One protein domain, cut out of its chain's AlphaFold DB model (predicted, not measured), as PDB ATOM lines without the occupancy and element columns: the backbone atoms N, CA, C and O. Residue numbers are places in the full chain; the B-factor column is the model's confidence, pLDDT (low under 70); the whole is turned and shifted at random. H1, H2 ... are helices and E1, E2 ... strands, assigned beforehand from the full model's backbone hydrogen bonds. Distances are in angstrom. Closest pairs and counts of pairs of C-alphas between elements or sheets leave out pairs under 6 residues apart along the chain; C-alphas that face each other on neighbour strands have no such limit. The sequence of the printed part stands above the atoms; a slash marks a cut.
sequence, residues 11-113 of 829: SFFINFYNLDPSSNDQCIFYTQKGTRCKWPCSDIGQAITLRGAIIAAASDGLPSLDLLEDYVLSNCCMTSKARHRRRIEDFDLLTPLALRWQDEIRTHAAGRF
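What this domain is: This is residues 11 to 113 of the 829 residues of the protein "T5orf172 domain-containing protein" of Exophiala spinifera (UniProt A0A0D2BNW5). A helical hairpin, H1 and H2, has the longest helix, H4, packed on it at a steep angle: H4 meets H2 with its first half and reaches the far end of H1 further on. Toward the end of the long axis away from Phe 113 lie a small two-stranded hairpin, E1 and E2, and the short helix H3. The printed part has 103 residues, with two named strands and four named helices in the order E1 E2 H1 H2 H3 H4. The sheet, order E1 - E2, is antiparallel, and the class is mostly helix. The whole is compact, with a radius of gyration of the C-alphas of 13.2 A, and elongated, spanning 43 by 24 by 23 A.

How they stand to each other: Begin at the sheet: E1, residues 26 to 30, and E2, residues 36 to 40, form a hairpin of antiparallel neighbours, their directions at 143 degrees. Look there for N 37 and O 29, 2.8 A apart, and N 27 and O 37, 3.1 A apart, both within hydrogen-bond range. From E1, look to H3, residues 84 to 90: their closest C-alphas, those of Phe 29 and His 84, are 6.6 A apart. H2, residues 65 to 74, is close to H3 but not clearly touching, with the closest C-alphas, Leu 73 and Arg 85, 6.1 A apart. H2 touches H1, residues 44 to 60, at a shallow tilt of 25 degrees, opposite ways, as a helical hairpin; their closest C-alphas, Ala 47 and Ser 74, are 5.0 A apart. H4, residues 94 to 113, touches H2 with residues 94 to 102 alone, closest at the C-alphas of Leu 68 and Ala 98, 5.2 A; the steep tilt of 69 degrees is only just short of about perpendicular. H4 touches H1 with residues 105 to 109 alone, closest at the C-alphas of Ala 58 and Ile 105, 7.0 A. H1 and H3 are apart. In H2 and H3 every O i to N i+4 pair is within hydrogen-bond range; H1 has 12 of 13 and H4 15 of 16.

Where its parts are: Find C-alpha 26 at (-2.323, -28.813, 20.246), where E1 begins; E1 is 9.9 A long and E2 10.9 A. Find C-alpha 44 at (4.736, -34.927, 19.087); from there H1 runs 25.0 A to C-alpha 60. H2 covers 14.1 A and H3 9.6 A. H4 runs 29.7 A and ends at C-alpha 113, at (8.195, -20.167, -8.667).

The domain as a whole: The two C-alphas farthest apart, those of Ser 80 and Phe 113, are 44.6 A apart. The printed part has no cut, and no link is long. Residues 11 to 25 hold no named element. The mean pLDDT of the printed part is 93.4; look at residue 80 for the one value under 70.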
ATOM      1  N   SER A  11     -12.239 -29.707   5.486       92.44
ATOM      2  CA  SER A  11     -12.043 -28.255   5.626       92.44
ATOM      3  C   SER A  11     -12.058 -27.767   7.076       92.44
ATOM      4  O   SER A  11     -11.644 -26.647   7.354       92.44
ATOM      5  N   PHE A  12     -12.523 -28.602   8.005       93.06
ATOM      6  CA  PHE A  12     -12.572 -28.281   9.423       93.06
ATOM      7  C   PHE A  12     -11.198 -28.374  10.098       93.06
ATOM      8  O   PHE A  12     -11.047 -27.882  11.206       93.06
ATOM      9  N   PHE A  13     -10.204 -29.000   9.465       95.56
ATOM     10  CA  PHE A  13      -8.865 -29.185  10.032       95.56
ATOM     11  C   PHE A  13      -7.927 -28.028   9.683       95.56
ATOM     12  O   PHE A  13      -8.122 -27.319   8.694       95.56
ATOM     13  N   ILE A  14      -6.882 -27.840  10.489       96.31
ATOM     14  CA  ILE A  14      -5.881 -26.790  10.269       96.31
ATOM     15  C   ILE A  14      -5.115 -27.025   8.956       96.31
ATOM     16  O   ILE A  14      -4.914 -28.167   8.548       96.31
ATOM     17  N   ASN A  15      -4.718 -25.944   8.282       96.94
ATOM     18  CA  ASN A  15      -3.852 -26.010   7.099       96.94
ATOM     19  C   ASN A  15      -2.473 -26.553   7.472       96.94
ATOM     20  O   ASN A  15      -1.972 -26.251   8.558       96.94
ATOM     21  N   PHE A  16      -1.837 -27.270   6.546       97.69
ATOM     22  CA  PHE A  16      -0.528 -27.887   6.762       97.69
ATOM     23  C   PHE A  16       0.515 -26.860   7.231       97.69
ATOM     24  O   PHE A  16       1.182 -27.058   8.241       97.69
ATOM     25  N   TYR A  17       0.591 -25.707   6.560       96.75
ATOM     26  CA  TYR A  17       1.573 -24.660   6.869       96.75
ATOM     27  C   TYR A  17       1.297 -23.882   8.162       96.75
ATOM     28  O   TYR A  17       2.207 -23.254   8.694       96.75
ATOM     29  N   ASN A  18       0.070 -23.950   8.685       96.31
ATOM     30  CA  ASN A  18      -0.288 -23.337   9.968       96.31
ATOM     31  C   ASN A  18      -0.070 -24.300  11.145       96.31
ATOM     32  O   ASN A  18      -0.226 -23.909  12.303       96.31
ATOM     33  N   LEU A  19       0.244 -25.563  10.855       96.69
ATOM     34  CA  LEU A  19       0.567 -26.577  11.840       96.69
ATOM     35  C   LEU A  19       2.086 -26.726  11.933       96.69
ATOM     36  O   LEU A  19       2.747 -27.182  10.997       96.69
ATOM     37  N   ASP A  20       2.623 -26.351  13.086       96.88
ATOM     38  CA  ASP A  20       4.018 -26.579  13.428       96.88
ATOM     39  C   ASP A  20       4.118 -27.264  14.801       96.88
ATOM     40  O   ASP A  20       3.942 -26.597  15.820       96.88
ATOM     41  N   PRO A  21       4.368 -28.583  14.853       96.62
ATOM     42  CA  PRO A  21       4.399 -29.344  16.094       96.62
ATOM     43  C   PRO A  21       5.573 -28.957  17.003       96.62
ATOM     44  O   PRO A  21       5.497 -29.198  18.202       96.62
ATOM     45  N   SER A  22       6.629 -28.308  16.489       96.75
ATOM     46  CA  SER A  22       7.718 -27.793  17.338       96.75
ATOM     47  C   SER A  22       7.326 -26.577  18.172       96.75
ATOM     48  O   SER A  22       7.895 -26.362  19.237       96.75
ATOM     49  N   SER A  23       6.368 -25.778  17.703       96.06
ATOM     50  CA  SER A  23       5.867 -24.601  18.422       96.06
ATOM     51  C   SER A  23       4.454 -24.793  18.973       96.06
ATOM     52  O   SER A  23       3.944 -23.933  19.696       96.06
ATOM     53  N   ASN A  24       3.792 -25.899  18.624       93.81
ATOM     54  CA  ASN A  24       2.397 -26.124  18.948       93.81
ATOM     55  C   ASN A  24       2.066 -27.595  19.199       93.81
ATOM     56  O   ASN A  24       1.954 -28.388  18.271       93.81
ATOM     57  N   ASP A  25       1.794 -27.929  20.453       93.38
ATOM     58  CA  ASP A  25       1.435 -29.278  20.894       93.38
ATOM     59  C   ASP A  25      -0.071 -29.586  20.824       93.38
ATOM     60  O   ASP A  25      -0.518 -30.662  21.234       93.38
ATOM     61  N   GLN A  26      -0.877 -28.650  20.309       94.81
ATOM     62  CA  GLN A  26      -2.323 -28.813  20.246       94.81
ATOM     63  C   GLN A  26      -2.737 -29.761  19.127       94.81
ATOM     64  O   GLN A  26      -2.320 -29.643  17.975       94.81
ATOM     65  N   CYS A  27      -3.688 -30.628  19.453       96.25
ATOM     66  CA  CYS A  27      -4.287 -31.537  18.492       96.25
ATOM     67  C   CYS A  27      -4.993 -30.788  17.342       96.25
ATOM     68  O   CYS A  27      -5.710 -29.803  17.544       96.25
ATOM     69  N   ILE A  28      -4.849 -31.324  16.124       96.31
ATOM     70  CA  ILE A  28      -5.382 -30.759  14.866       96.31
ATOM     71  C   ILE A  28      -6.910 -30.659  14.789       96.31
ATOM     72  O   ILE A  28      -7.446 -30.008  13.892       96.31
ATOM     73  N   PHE A  29      -7.622 -31.315  15.704       94.44
ATOM     74  CA  PHE A  29      -9.077 -31.381  15.708       94.44
ATOM     75  C   PHE A  29      -9.677 -30.131  16.366       94.44
ATOM     76  O   PHE A  29      -9.348 -29.802  17.509       94.44
ATOM     77  N   TYR A  30     -10.604 -29.453  15.687       93.38
ATOM     78  CA  TYR A  30     -11.325 -28.320  16.270       93.38
ATOM     79  C   TYR A  30     -12.506 -28.783  17.130       93.38
ATOM     80  O   TYR A  30     -13.237 -29.721  16.830       93.38
ATOM     81  N   THR A  31     -12.715 -28.115  18.254       90.38
ATOM     82  CA  THR A  31     -13.901 -28.318  19.086       90.38
ATOM     83  C   THR A  31     -15.098 -27.583  18.480       90.38
ATOM     84  O   THR A  31     -14.941 -26.693  17.646       90.38
ATOM     85  N   GLN A  32     -16.313 -27.878  18.951       86.69
ATOM     86  CA  GLN A  32     -17.526 -27.147  18.539       86.69
ATOM     87  C   GLN A  32     -17.447 -25.632  18.803       86.69
ATOM     88  O   GLN A  32     -18.187 -24.861  18.203       86.69
ATOM     89  N   LYS A  33     -16.538 -25.195  19.684       90.00
ATOM     90  CA  LYS A  33     -16.282 -23.780  19.977       90.00
ATOM     91  C   LYS A  33     -15.346 -23.111  18.960       90.00
ATOM     92  O   LYS A  33     -14.938 -21.980  19.188       90.00
ATOM     93  N   GLY A  34     -14.928 -23.816  17.905       91.50
ATOM     94  CA  GLY A  34     -13.979 -23.311  16.907       91.50
ATOM     95  C   GLY A  34     -12.540 -23.173  17.416       91.50
ATOM     96  O   GLY A  34     -11.691 -22.642  16.713       91.50
ATOM     97  N   THR A  35     -12.238 -23.659  18.623       94.19
ATOM     98  CA  THR A  35     -10.868 -23.715  19.160       94.19
ATOM     99  C   THR A  35     -10.298 -25.114  18.986       94.19
ATOM    100  O   THR A  35     -11.043 -26.089  19.112       94.19
ATOM    101  N   ARG A  36      -8.994 -25.232  18.716       95.06
ATOM    102  CA  ARG A  36      -8.329 -26.538  18.636       95.06
ATOM    103  C   ARG A  36      -8.366 -27.275  19.968       95.06
ATOM    104  O   ARG A  36      -8.450 -26.687  21.049       95.06
ATOM    105  N   CYS A  37      -8.328 -28.592  19.868       94.94
ATOM    106  CA  CYS A  37      -8.265 -29.482  21.000       94.94
ATOM    107  C   CYS A  37      -6.986 -29.226  21.816       94.94
ATOM    108  O   CYS A  37      -5.880 -29.328  21.302       94.94
ATOM    109  N   LYS A  38      -7.154 -28.919  23.106       94.31
ATOM    110  CA  LYS A  38      -6.049 -28.637  24.039       94.31
ATOM    111  C   LYS A  38      -5.383 -29.891  24.617       94.31
ATOM    112  O   LYS A  38      -4.562 -29.773  25.516       94.31
ATOM    113  N   TRP A  39      -5.801 -31.083  24.193       93.25
ATOM    114  CA  TRP A  39      -5.170 -32.314  24.658       93.25
ATOM    115  C   TRP A  39      -3.853 -32.510  23.909       93.25
ATOM    116  O   TRP A  39      -3.863 -32.358  22.683       93.25
ATOM    117  N   PRO A  40      -2.770 -32.878  24.615       89.06
ATOM    118  CA  PRO A  40      -1.487 -33.116  23.979       89.06
ATOM    119  C   PRO A  40      -1.594 -34.288  23.003       89.06
ATOM    120  O   PRO A  40      -2.332 -35.262  23.227       89.06
ATOM    121  N   CYS A  41      -0.872 -34.176  21.897       92.38
ATOM    122  CA  CYS A  41      -0.688 -35.264  20.946       92.38
ATOM    123  C   CYS A  41       0.196 -36.351  21.566       92.38
ATOM    124  O   CYS A  41       1.135 -36.049  22.295       92.38
ATOM    125  N   SER A  42      -0.117 -37.622  21.302       81.81
ATOM    126  CA  SER A  42       0.627 -38.739  21.902       81.81
ATOM    127  C   SER A  42       2.033 -38.894  21.334       81.81
ATOM    128  O   SER A  42       2.870 -39.483  22.005       81.81
ATOM    129  N   ASP A  43       2.280 -38.385  20.124       91.00
ATOM    130  CA  ASP A  43       3.560 -38.549  19.440       91.00
ATOM    131  C   ASP A  43       4.031 -37.252  18.763       91.00
ATOM    132  O   ASP A  43       4.146 -37.134  17.542       91.00
ATOM    133  N   ILE A  44       4.252 -36.221  19.583       94.62
ATOM    134  CA  ILE A  44       4.736 -34.927  19.087       94.62
ATOM    135  C   ILE A  44       6.147 -35.028  18.490       94.62
ATOM    136  O   ILE A  44       6.454 -34.332  17.526       94.62
ATOM    137  N   GLY A  45       6.985 -35.932  19.014       95.44
ATOM    138  CA  GLY A  45       8.320 -36.197  18.482       95.44
ATOM    139  C   GLY A  45       8.253 -36.732  17.054       95.44
ATOM    140  O   GLY A  45       8.854 -36.145  16.153       95.44
ATOM    141  N   GLN A  46       7.444 -37.771  16.819       95.06
ATOM    142  CA  GLN A  46       7.211 -38.293  15.473       95.06
ATOM    143  C   GLN A  46       6.592 -37.231  14.557       95.06
ATOM    144  O   GLN A  46       7.015 -37.105  13.409       95.06
ATOM    145  N   ALA A  47       5.650 -36.418  15.050       96.88
ATOM    146  CA  ALA A  47       5.074 -35.323  14.271       96.88
ATOM    147  C   ALA A  47       6.145 -34.327  13.780       96.88
ATOM    148  O   ALA A  47       6.119 -33.933  12.614       96.88
ATOM    149  N   ILE A  48       7.104 -33.946  14.632       97.44
ATOM    150  CA  ILE A  48       8.217 -33.055  14.260       97.44
ATOM    151  C   ILE A  48       9.090 -33.703  13.179       97.44
ATOM    152  O   ILE A  48       9.342 -33.078  12.144       97.44
ATOM    153  N   THR A  49       9.496 -34.961  13.373       97.12
ATOM    154  CA  THR A  49      10.311 -35.706  12.399       97.12
ATOM    155  C   THR A  49       9.605 -35.832  11.048       97.12
ATOM    156  O   THR A  49      10.188 -35.518  10.009       97.12
ATOM    157  N   LEU A  50       8.328 -36.221  11.051       97.25
ATOM    158  CA  LEU A  50       7.518 -36.365   9.842       97.25
ATOM    159  C   LEU A  50       7.338 -35.033   9.113       97.25
ATOM    160  O   LEU A  50       7.427 -34.998   7.888       97.25
ATOM    161  N   ARG A  51       7.146 -33.919   9.833       97.75
ATOM    162  CA  ARG A  51       7.067 -32.591   9.205       97.75
ATOM    163  C   ARG A  51       8.350 -32.245   8.459       97.75
ATOM    164  O   ARG A  51       8.274 -31.757   7.333       97.75
ATOM    165  N   GLY A  52       9.506 -32.512   9.069       97.38
ATOM    166  CA  GLY A  52      10.810 -32.337   8.428       97.38
ATOM    167  C   GLY A  52      10.923 -33.156   7.141       97.38
ATOM    168  O   GLY A  52      11.234 -32.598   6.088       97.38
ATOM    169  N   ALA A  53      10.564 -34.442   7.201       97.62
ATOM    170  CA  ALA A  53      10.564 -35.335   6.042       97.62
ATOM    171  C   ALA A  53       9.610 -34.866   4.927       97.62
ATOM    172  O   ALA A  53       9.981 -34.875   3.755       97.62
ATOM    173  N   ILE A  54       8.407 -34.394   5.274       98.00
ATOM    174  CA  ILE A  54       7.433 -33.864   4.308       98.00
ATOM    175  C   ILE A  54       7.971 -32.603   3.620       98.00
ATOM    176  O   ILE A  54       7.820 -32.465   2.409       98.00
ATOM    177  N   ILE A  55       8.599 -31.684   4.364       97.00
ATOM    178  CA  ILE A  55       9.178 -30.453   3.802       97.00
ATOM    179  C   ILE A  55      10.368 -30.771   2.885       97.00
ATOM    180  O   ILE A  55      10.482 -30.169   1.815       97.00
ATOM    181  N   ALA A  56      11.224 -31.719   3.274       96.38
ATOM    182  CA  ALA A  56      12.323 -32.190   2.436       96.38
ATOM    183  C   ALA A  56      11.788 -32.813   1.134       96.38
ATOM    184  O   ALA A  56      12.117 -32.338   0.050       96.38
ATOM    185  N   ALA A  57      10.852 -33.763   1.234       95.88
ATOM    186  CA  ALA A  57      10.225 -34.403   0.076       95.88
ATOM    187  C   ALA A  57       9.488 -33.408  -0.837       95.88
ATOM    188  O   ALA A  57       9.486 -33.575  -2.052       95.88
ATOM    189  N   ALA A  58       8.894 -32.352  -0.271       95.12
ATOM    190  CA  ALA A  58       8.228 -31.295  -1.032       95.12
ATOM    191  C   ALA A  58       9.188 -30.457  -1.898       95.12
ATOM    192  O   ALA A  58       8.734 -29.752  -2.801       95.12
ATOM    193  N   SER A  59      10.493 -30.500  -1.614       93.62
ATOM    194  CA  SER A  59      11.517 -29.827  -2.424       93.62
ATOM    195  C   SER A  59      11.869 -30.635  -3.678       93.62
ATOM    196  O   SER A  59      12.132 -30.040  -4.721       93.62
ATOM    197  N   ASP A  60      11.781 -31.965  -3.593       93.69
ATOM    198  CA  ASP A  60      12.129 -32.899  -4.674       93.69
ATOM    199  C   ASP A  60      10.903 -33.428  -5.444       93.69
ATOM    200  O   ASP A  60      11.033 -34.026  -6.513       93.69
ATOM    201  N   GLY A  61       9.691 -33.216  -4.926       95.12
ATOM    202  CA  GLY A  61       8.462 -33.713  -5.532       95.12
ATOM    203  C   GLY A  61       7.234 -33.560  -4.640       95.12
ATOM    204  O   GLY A  61       7.124 -32.635  -3.840       95.12
ATOM    205  N   LEU A  62       6.257 -34.454  -4.810       96.00
ATOM    206  CA  LEU A  62       5.095 -34.520  -3.924       96.00
ATOM    207  C   LEU A  62       5.368 -35.515  -2.791       96.00
ATOM    208  O   LEU A  62       5.750 -36.649  -3.087       96.00
ATOM    209  N   PRO A  63       5.129 -35.144  -1.519       97.12
ATOM    210  CA  PRO A  63       5.229 -36.091  -0.415       97.12
ATOM    211  C   PRO A  63       4.226 -37.234  -0.611       97.12
ATOM    212  O   PRO A  63       3.116 -37.017  -1.111       97.12
ATOM    213  N   SER A  64       4.605 -38.450  -0.215       96.94
ATOM    214  CA  SER A  64       3.715 -39.610  -0.305       96.94
ATOM    215  C   SER A  64       2.496 -39.446   0.610       96.94
ATOM    216  O   SER A  64       2.547 -38.755   1.630       96.94
ATOM    217  N   LEU A  65       1.376 -40.074   0.235       95.94
ATOM    218  CA  LEU A  65       0.157 -40.022   1.048       95.94
ATOM    219  C   LEU A  65       0.349 -40.706   2.397       95.94
ATOM    220  O   LEU A  65      -0.057 -40.133   3.399       95.94
ATOM    221  N   ASP A  66       1.028 -41.849   2.436       93.75
ATOM    222  CA  ASP A  66       1.273 -42.587   3.681       93.75
ATOM    223  C   ASP A  66       2.034 -41.720   4.706       93.75
ATOM    224  O   ASP A  66       1.659 -41.656   5.873       93.75
ATOM    225  N   LEU A  67       3.028 -40.942   4.250       96.25
ATOM    226  CA  LEU A  67       3.778 -40.011   5.102       96.25
ATOM    227  C   LEU A  67       2.882 -38.898   5.679       96.25
ATOM    228  O   LEU A  67       3.037 -38.492   6.831       96.25
ATOM    229  N   LEU A  68       1.935 -38.398   4.882       97.75
ATOM    230  CA  LEU A  68       0.965 -37.390   5.316       97.75
ATOM    231  C   LEU A  68      -0.099 -37.972   6.254       97.75
ATOM    232  O   LEU A  68      -0.499 -37.292   7.198       97.75
ATOM    233  N   GLU A  69      -0.546 -39.207   6.026       96.50
ATOM    234  CA  GLU A  69      -1.463 -39.916   6.922       96.50
ATOM    235  C   GLU A  69      -0.814 -40.136   8.296       96.50
ATOM    236  O   GLU A  69      -1.398 -39.761   9.316       96.50
ATOM    237  N   ASP A  70       0.433 -40.612   8.334       94.94
ATOM    238  CA  ASP A  70       1.200 -40.752   9.576       94.94
ATOM    239  C   ASP A  70       1.358 -39.405  10.296       94.94
ATOM    240  O   ASP A  70       1.213 -39.314  11.522       94.94
ATOM    241  N   TYR A  71       1.578 -38.323   9.542       97.50
ATOM    242  CA  TYR A  71       1.676 -36.977  10.101       97.50
ATOM    243  C   TYR A  71       0.342 -36.502  10.698       97.50
ATOM    244  O   TYR A  71       0.326 -35.956  11.805       97.50
ATOM    245  N   VAL A  72      -0.793 -36.753  10.036       96.94
ATOM    246  CA  VAL A  72      -2.137 -36.469  10.580       96.94
ATOM    247  C   VAL A  72      -2.350 -37.195  11.910       96.94
ATOM    248  O   VAL A  72      -2.800 -36.581  12.882       96.94
ATOM    249  N   LEU A  73      -2.020 -38.488  11.971       94.81
ATOM    250  CA  LEU A  73      -2.224 -39.309  13.166       94.81
ATOM    251  C   LEU A  73      -1.314 -38.882  14.325       94.81
ATOM    252  O   LEU A  73      -1.780 -38.826  15.466       94.81
ATOM    253  N   SER A  74      -0.064 -38.516  14.031       95.38
ATOM    254  CA  SER A  74       0.917 -38.047  15.024       95.38
ATOM    255  C   SER A  74       0.520 -36.706  15.651       95.38
ATOM    256  O   SER A  74       0.772 -36.462  16.829       95.38
ATOM    257  N   ASN A  75      -0.190 -35.852  14.903       96.06
ATOM    258  CA  ASN A  75      -0.708 -34.566  15.382       96.06
ATOM    259  C   ASN A  75      -2.125 -34.653  15.986       96.06
ATOM    260  O   ASN A  75      -2.811 -33.634  16.160       96.06
ATOM    261  N   CYS A  76      -2.606 -35.859  16.300       95.31
ATOM    262  CA  CYS A  76      -3.934 -36.059  16.857       95.31
ATOM    263  C   CYS A  76      -3.890 -36.723  18.238       95.31
ATOM    264  O   CYS A  76      -3.189 -37.704  18.471       95.31
ATOM    265  N   CYS A  77      -4.675 -36.203  19.184       93.88
ATOM    266  CA  CYS A  77      -4.707 -36.756  20.534       93.88
ATOM    267  C   CYS A  77      -5.356 -38.155  20.561       93.88
ATOM    268  O   CYS A  77      -6.476 -38.373  20.077       93.88
ATOM    269  N   MET A  78      -4.655 -39.100  21.193       87.12
ATOM    270  CA  MET A  78      -5.149 -40.452  21.489       87.12
ATOM    271  C   MET A  78      -5.739 -40.587  22.895       87.12
ATOM    272  O   MET A  78      -6.297 -41.633  23.228       87.12
ATOM    273  N   THR A  79      -5.633 -39.543  23.725       77.88
ATOM    274  CA  THR A  79      -6.033 -39.605  25.133       77.88
ATOM    275  C   THR A  79      -7.489 -40.046  25.281       77.88
ATOM    276  O   THR A  79      -8.380 -39.668  24.509       77.88
ATOM    277  N   SER A  80      -7.731 -40.868  26.306       66.00
ATOM    278  CA  SER A  80      -8.989 -41.591  26.532       66.00
ATOM    279  C   SER A  80     -10.234 -40.702  26.560       66.00
ATOM    280  O   SER A  80     -11.326 -41.200  26.269       66.00
ATOM    281  N   LYS A  81     -10.066 -39.408  26.867       74.50
ATOM    282  CA  LYS A  81     -11.131 -38.406  26.982       74.50
ATOM    283  C   LYS A  81     -11.581 -37.822  25.638       74.50
ATOM    284  O   LYS A  81     -12.776 -37.607  25.467       74.50
ATOM    285  N   ALA A  82     -10.672 -37.563  24.695       76.62
ATOM    286  CA  ALA A  82     -11.012 -36.901  23.427       76.62
ATOM    287  C   ALA A  82     -11.083 -37.866  22.236       76.62
ATOM    288  O   ALA A  82     -11.991 -37.740  21.412       76.62
ATOM    289  N   ARG A  83     -10.168 -38.848  22.169       86.38
ATOM    290  CA  ARG A  83     -10.108 -39.888  21.123       86.38
ATOM    291  C   ARG A  83     -10.263 -39.335  19.695       86.38
ATOM    292  O   ARG A  83     -10.926 -39.951  18.862       86.38
ATOM    293  N   HIS A  84      -9.689 -38.163  19.406       93.12
ATOM    294  CA  HIS A  84      -9.857 -37.527  18.097       93.12
ATOM    295  C   HIS A  84      -9.191 -38.326  16.979       93.12
ATOM    296  O   HIS A  84      -9.746 -38.364  15.885       93.12
ATOM    297  N   ARG A  85      -8.077 -39.018  17.260       92.81
ATOM    298  CA  ARG A  85      -7.430 -39.911  16.285       92.81
ATOM    299  C   ARG A  85      -8.416 -40.953  15.758       92.81
ATOM    300  O   ARG A  85      -8.664 -40.998  14.561       92.81
ATOM    301  N   ARG A  86      -9.092 -41.652  16.679       86.19
ATOM    302  CA  ARG A  86     -10.141 -42.621  16.334       86.19
ATOM    303  C   ARG A  86     -11.265 -41.980  15.547       86.19
ATOM    304  O   ARG A  86     -11.694 -42.545  14.571       86.19
ATOM    305  N   ARG A  87     -11.713 -40.770  15.894       90.00
ATOM    306  CA  ARG A  87     -12.757 -40.103  15.097       90.00
ATOM    307  C   ARG A  87     -12.326 -39.834  13.655       90.00
ATOM    308  O   ARG A  87     -13.154 -39.957  12.767       90.00
ATOM    309  N   ILE A  88     -11.074 -39.439  13.422       93.00
ATOM    310  CA  ILE A  88     -10.563 -39.234  12.058       93.00
ATOM    311  C   ILE A  88     -10.594 -40.559  11.283       93.00
ATOM    312  O   ILE A  88     -11.047 -40.575  10.142       93.00
ATOM    313  N   GLU A  89     -10.176 -41.651  11.923       88.19
ATOM    314  CA  GLU A  89     -10.215 -43.009  11.365       88.19
ATOM    315  C   GLU A  89     -11.672 -43.479  11.132       88.19
ATOM    316  O   GLU A  89     -12.036 -43.845  10.022       88.19
ATOM    317  N   ASP A  90     -12.546 -43.357  12.134       83.94
ATOM    318  CA  ASP A  90     -13.952 -43.798  12.150       83.94
ATOM    319  C   ASP A  90     -14.841 -43.107  11.099       83.94
ATOM    320  O   ASP A  90     -15.907 -43.625  10.736       83.94
ATOM    321  N   PHE A  91     -14.462 -41.895  10.688       87.25
ATOM    322  CA  PHE A  91     -15.151 -41.106   9.665       87.25
ATOM    323  C   PHE A  91     -14.456 -41.171   8.298       87.25
ATOM    324  O   PHE A  91     -14.831 -40.413   7.406       87.25
ATOM    325  N   ASP A  92     -13.459 -42.048   8.136       89.25
ATOM    326  CA  ASP A  92     -12.684 -42.198   6.902       89.25
ATOM    327  C   ASP A  92     -12.088 -40.851   6.428       89.25
ATOM    328  O   ASP A  92     -11.984 -40.569   5.235       89.25
ATOM    329  N   LEU A  93     -11.719 -39.974   7.374       94.75
ATOM    330  CA  LEU A  93     -11.215 -38.622   7.100       94.75
ATOM    331  C   LEU A  93      -9.700 -38.576   6.912       94.75
ATOM    332  O   LEU A  93      -9.191 -37.550   6.466       94.75
ATOM    333  N   LEU A  94      -8.990 -39.658   7.237       95.19
ATOM    334  CA  LEU A  94      -7.532 -39.716   7.198       95.19
ATOM    335  C   LEU A  94      -6.984 -39.452   5.786       95.19
ATOM    336  O   LEU A  94      -6.316 -38.441   5.570       95.19
ATOM    337  N   THR A  95      -7.340 -40.295   4.813       95.31
ATOM    338  CA  THR A  95      -6.888 -40.146   3.419       95.31
ATOM    339  C   THR A  95      -7.390 -38.852   2.769       95.31
ATOM    340  O   THR A  95      -6.583 -38.148   2.160       95.31
ATOM    341  N   PRO A  96      -8.675 -38.450   2.907       96.69
ATOM    342  CA  PRO A  96      -9.136 -37.161   2.390       96.69
ATOM    343  C   PRO A  96      -8.387 -35.953   2.973       96.69
ATOM    344  O   PRO A  96      -8.139 -34.982   2.257       96.69
ATOM    345  N   LEU A  97      -8.018 -35.991   4.258       97.44
ATOM    346  CA  LEU A  97      -7.238 -34.927   4.889       97.44
ATOM    347  C   LEU A  97      -5.784 -34.922   4.396       97.44
ATOM    348  O   LEU A  97      -5.259 -33.852   4.094       97.44
ATOM    349  N   ALA A  98      -5.162 -36.095   4.250       97.62
ATOM    350  CA  ALA A  98      -3.824 -36.227   3.680       97.62
ATOM    351  C   ALA A  98      -3.768 -35.707   2.233       97.62
ATOM    352  O   ALA A  98      -2.897 -34.903   1.906       97.62
ATOM    353  N   LEU A  99      -4.739 -36.071   1.386       97.31
ATOM    354  CA  LEU A  99      -4.874 -35.548   0.018       97.31
ATOM    355  C   LEU A  99      -4.990 -34.021   0.001       97.31
ATOM    356  O   LEU A  99      -4.271 -33.352  -0.738       97.31
ATOM    357  N   ARG A 100      -5.843 -33.463   0.867       97.75
ATOM    358  CA  ARG A 100      -5.996 -32.011   1.007       97.75
ATOM    359  C   ARG A 100      -4.665 -31.338   1.358       97.75
ATOM    360  O   ARG A 100      -4.317 -30.324   0.759       97.75
ATOM    361  N   TRP A 101      -3.910 -31.881   2.313       98.25
ATOM    362  CA  TRP A 101      -2.597 -31.339   2.676       98.25
ATOM    363  C   TRP A 101      -1.556 -31.517   1.564       98.25
ATOM    364  O   TRP A 101      -0.763 -30.606   1.338       98.25
ATOM    365  N   GLN A 102      -1.589 -32.618   0.807       98.00
ATOM    366  CA  GLN A 102      -0.743 -32.791  -0.377       98.00
ATOM    367  C   GLN A 102      -1.028 -31.711  -1.437       98.00
ATOM    368  O   GLN A 102      -0.094 -31.152  -2.016       98.00
ATOM    369  N   ASP A 103      -2.303 -31.379  -1.665       97.44
ATOM    370  CA  ASP A 103      -2.721 -30.321  -2.592       97.44
ATOM    371  C   ASP A 103      -2.287 -28.924  -2.117       97.44
ATOM    372  O   ASP A 103      -1.823 -28.110  -2.924       97.44
ATOM    373  N   GLU A 104      -2.374 -28.645  -0.811       97.69
ATOM    374  CA  GLU A 104      -1.843 -27.412  -0.210       97.69
ATOM    375  C   GLU A 104      -0.334 -27.281  -0.444       97.69
ATOM    376  O   GLU A 104       0.138 -26.223  -0.869       97.69
ATOM    377  N   ILE A 105       0.412 -28.367  -0.226       97.56
ATOM    378  CA  ILE A 105       1.862 -28.414  -0.430       97.56
ATOM    379  C   ILE A 105       2.210 -28.189  -1.904       97.56
ATOM    380  O   ILE A 105       3.050 -27.344  -2.219       97.56
ATOM    381  N   ARG A 106       1.508 -28.872  -2.819       96.44
ATOM    382  CA  ARG A 106       1.666 -28.696  -4.271       96.44
ATOM    383  C   ARG A 106       1.440 -27.245  -4.689       96.44
ATOM    384  O   ARG A 106       2.226 -26.684  -5.448       96.44
ATOM    385  N   THR A 107       0.369 -26.635  -4.186       95.75
ATOM    386  CA  THR A 107      -0.004 -25.253  -4.518       95.75
ATOM    387  C   THR A 107       1.044 -24.262  -4.022       95.75
ATOM    388  O   THR A 107       1.434 -23.350  -4.751       95.75
ATOM    389  N   HIS A 108       1.551 -24.456  -2.804       95.44
ATOM    390  CA  HIS A 108       2.593 -23.606  -2.239       95.44
ATOM    391  C   HIS A 108       3.935 -23.758  -2.976       95.44
ATOM    392  O   HIS A 108       4.609 -22.757  -3.230       95.44
ATOM    393  N   ALA A 109       4.298 -24.978  -3.389       94.06
ATOM    394  CA  ALA A 109       5.477 -25.222  -4.221       94.06
ATOM    395  C   ALA A 109       5.367 -24.493  -5.572       94.06
ATOM    396  O   ALA A 109       6.285 -23.770  -5.951       94.06
ATOM    397  N   ALA A 110       4.215 -24.582  -6.247       94.00
ATOM    398  CA  ALA A 110       3.963 -23.869  -7.503       94.00
ATOM    399  C   ALA A 110       3.992 -22.335  -7.338       94.00
ATOM    400  O   ALA A 110       4.524 -21.623  -8.190       94.00
ATOM    401  N   GLY A 111       3.457 -21.815  -6.228       92.75
ATOM    402  CA  GLY A 111       3.433 -20.380  -5.931       92.75
ATOM    403  C   GLY A 111       4.821 -19.765  -5.723       92.75
ATOM    404  O   GLY A 111       5.046 -18.621  -6.123       92.75
ATOM    405  N   ARG A 112       5.781 -20.519  -5.168       85.94
ATOM    406  CA  ARG A 112       7.159 -20.031  -4.972       85.94
ATOM    407  C   ARG A 112       7.876 -19.710  -6.282       85.94
ATOM    408  O   ARG A 112       8.637 -18.748  -6.319       85.94
ATOM    409  N   PHE A 113       7.591 -20.440  -7.358       76.25
ATOM    410  CA  PHE A 113       8.195 -20.167  -8.667       76.25
ATOM    411  C   PHE A 113       7.657 -18.887  -9.318       76.25
ATOM    412  O   PHE A 113       8.381 -18.218 -10.051       76.25
TER     413      PHE A 113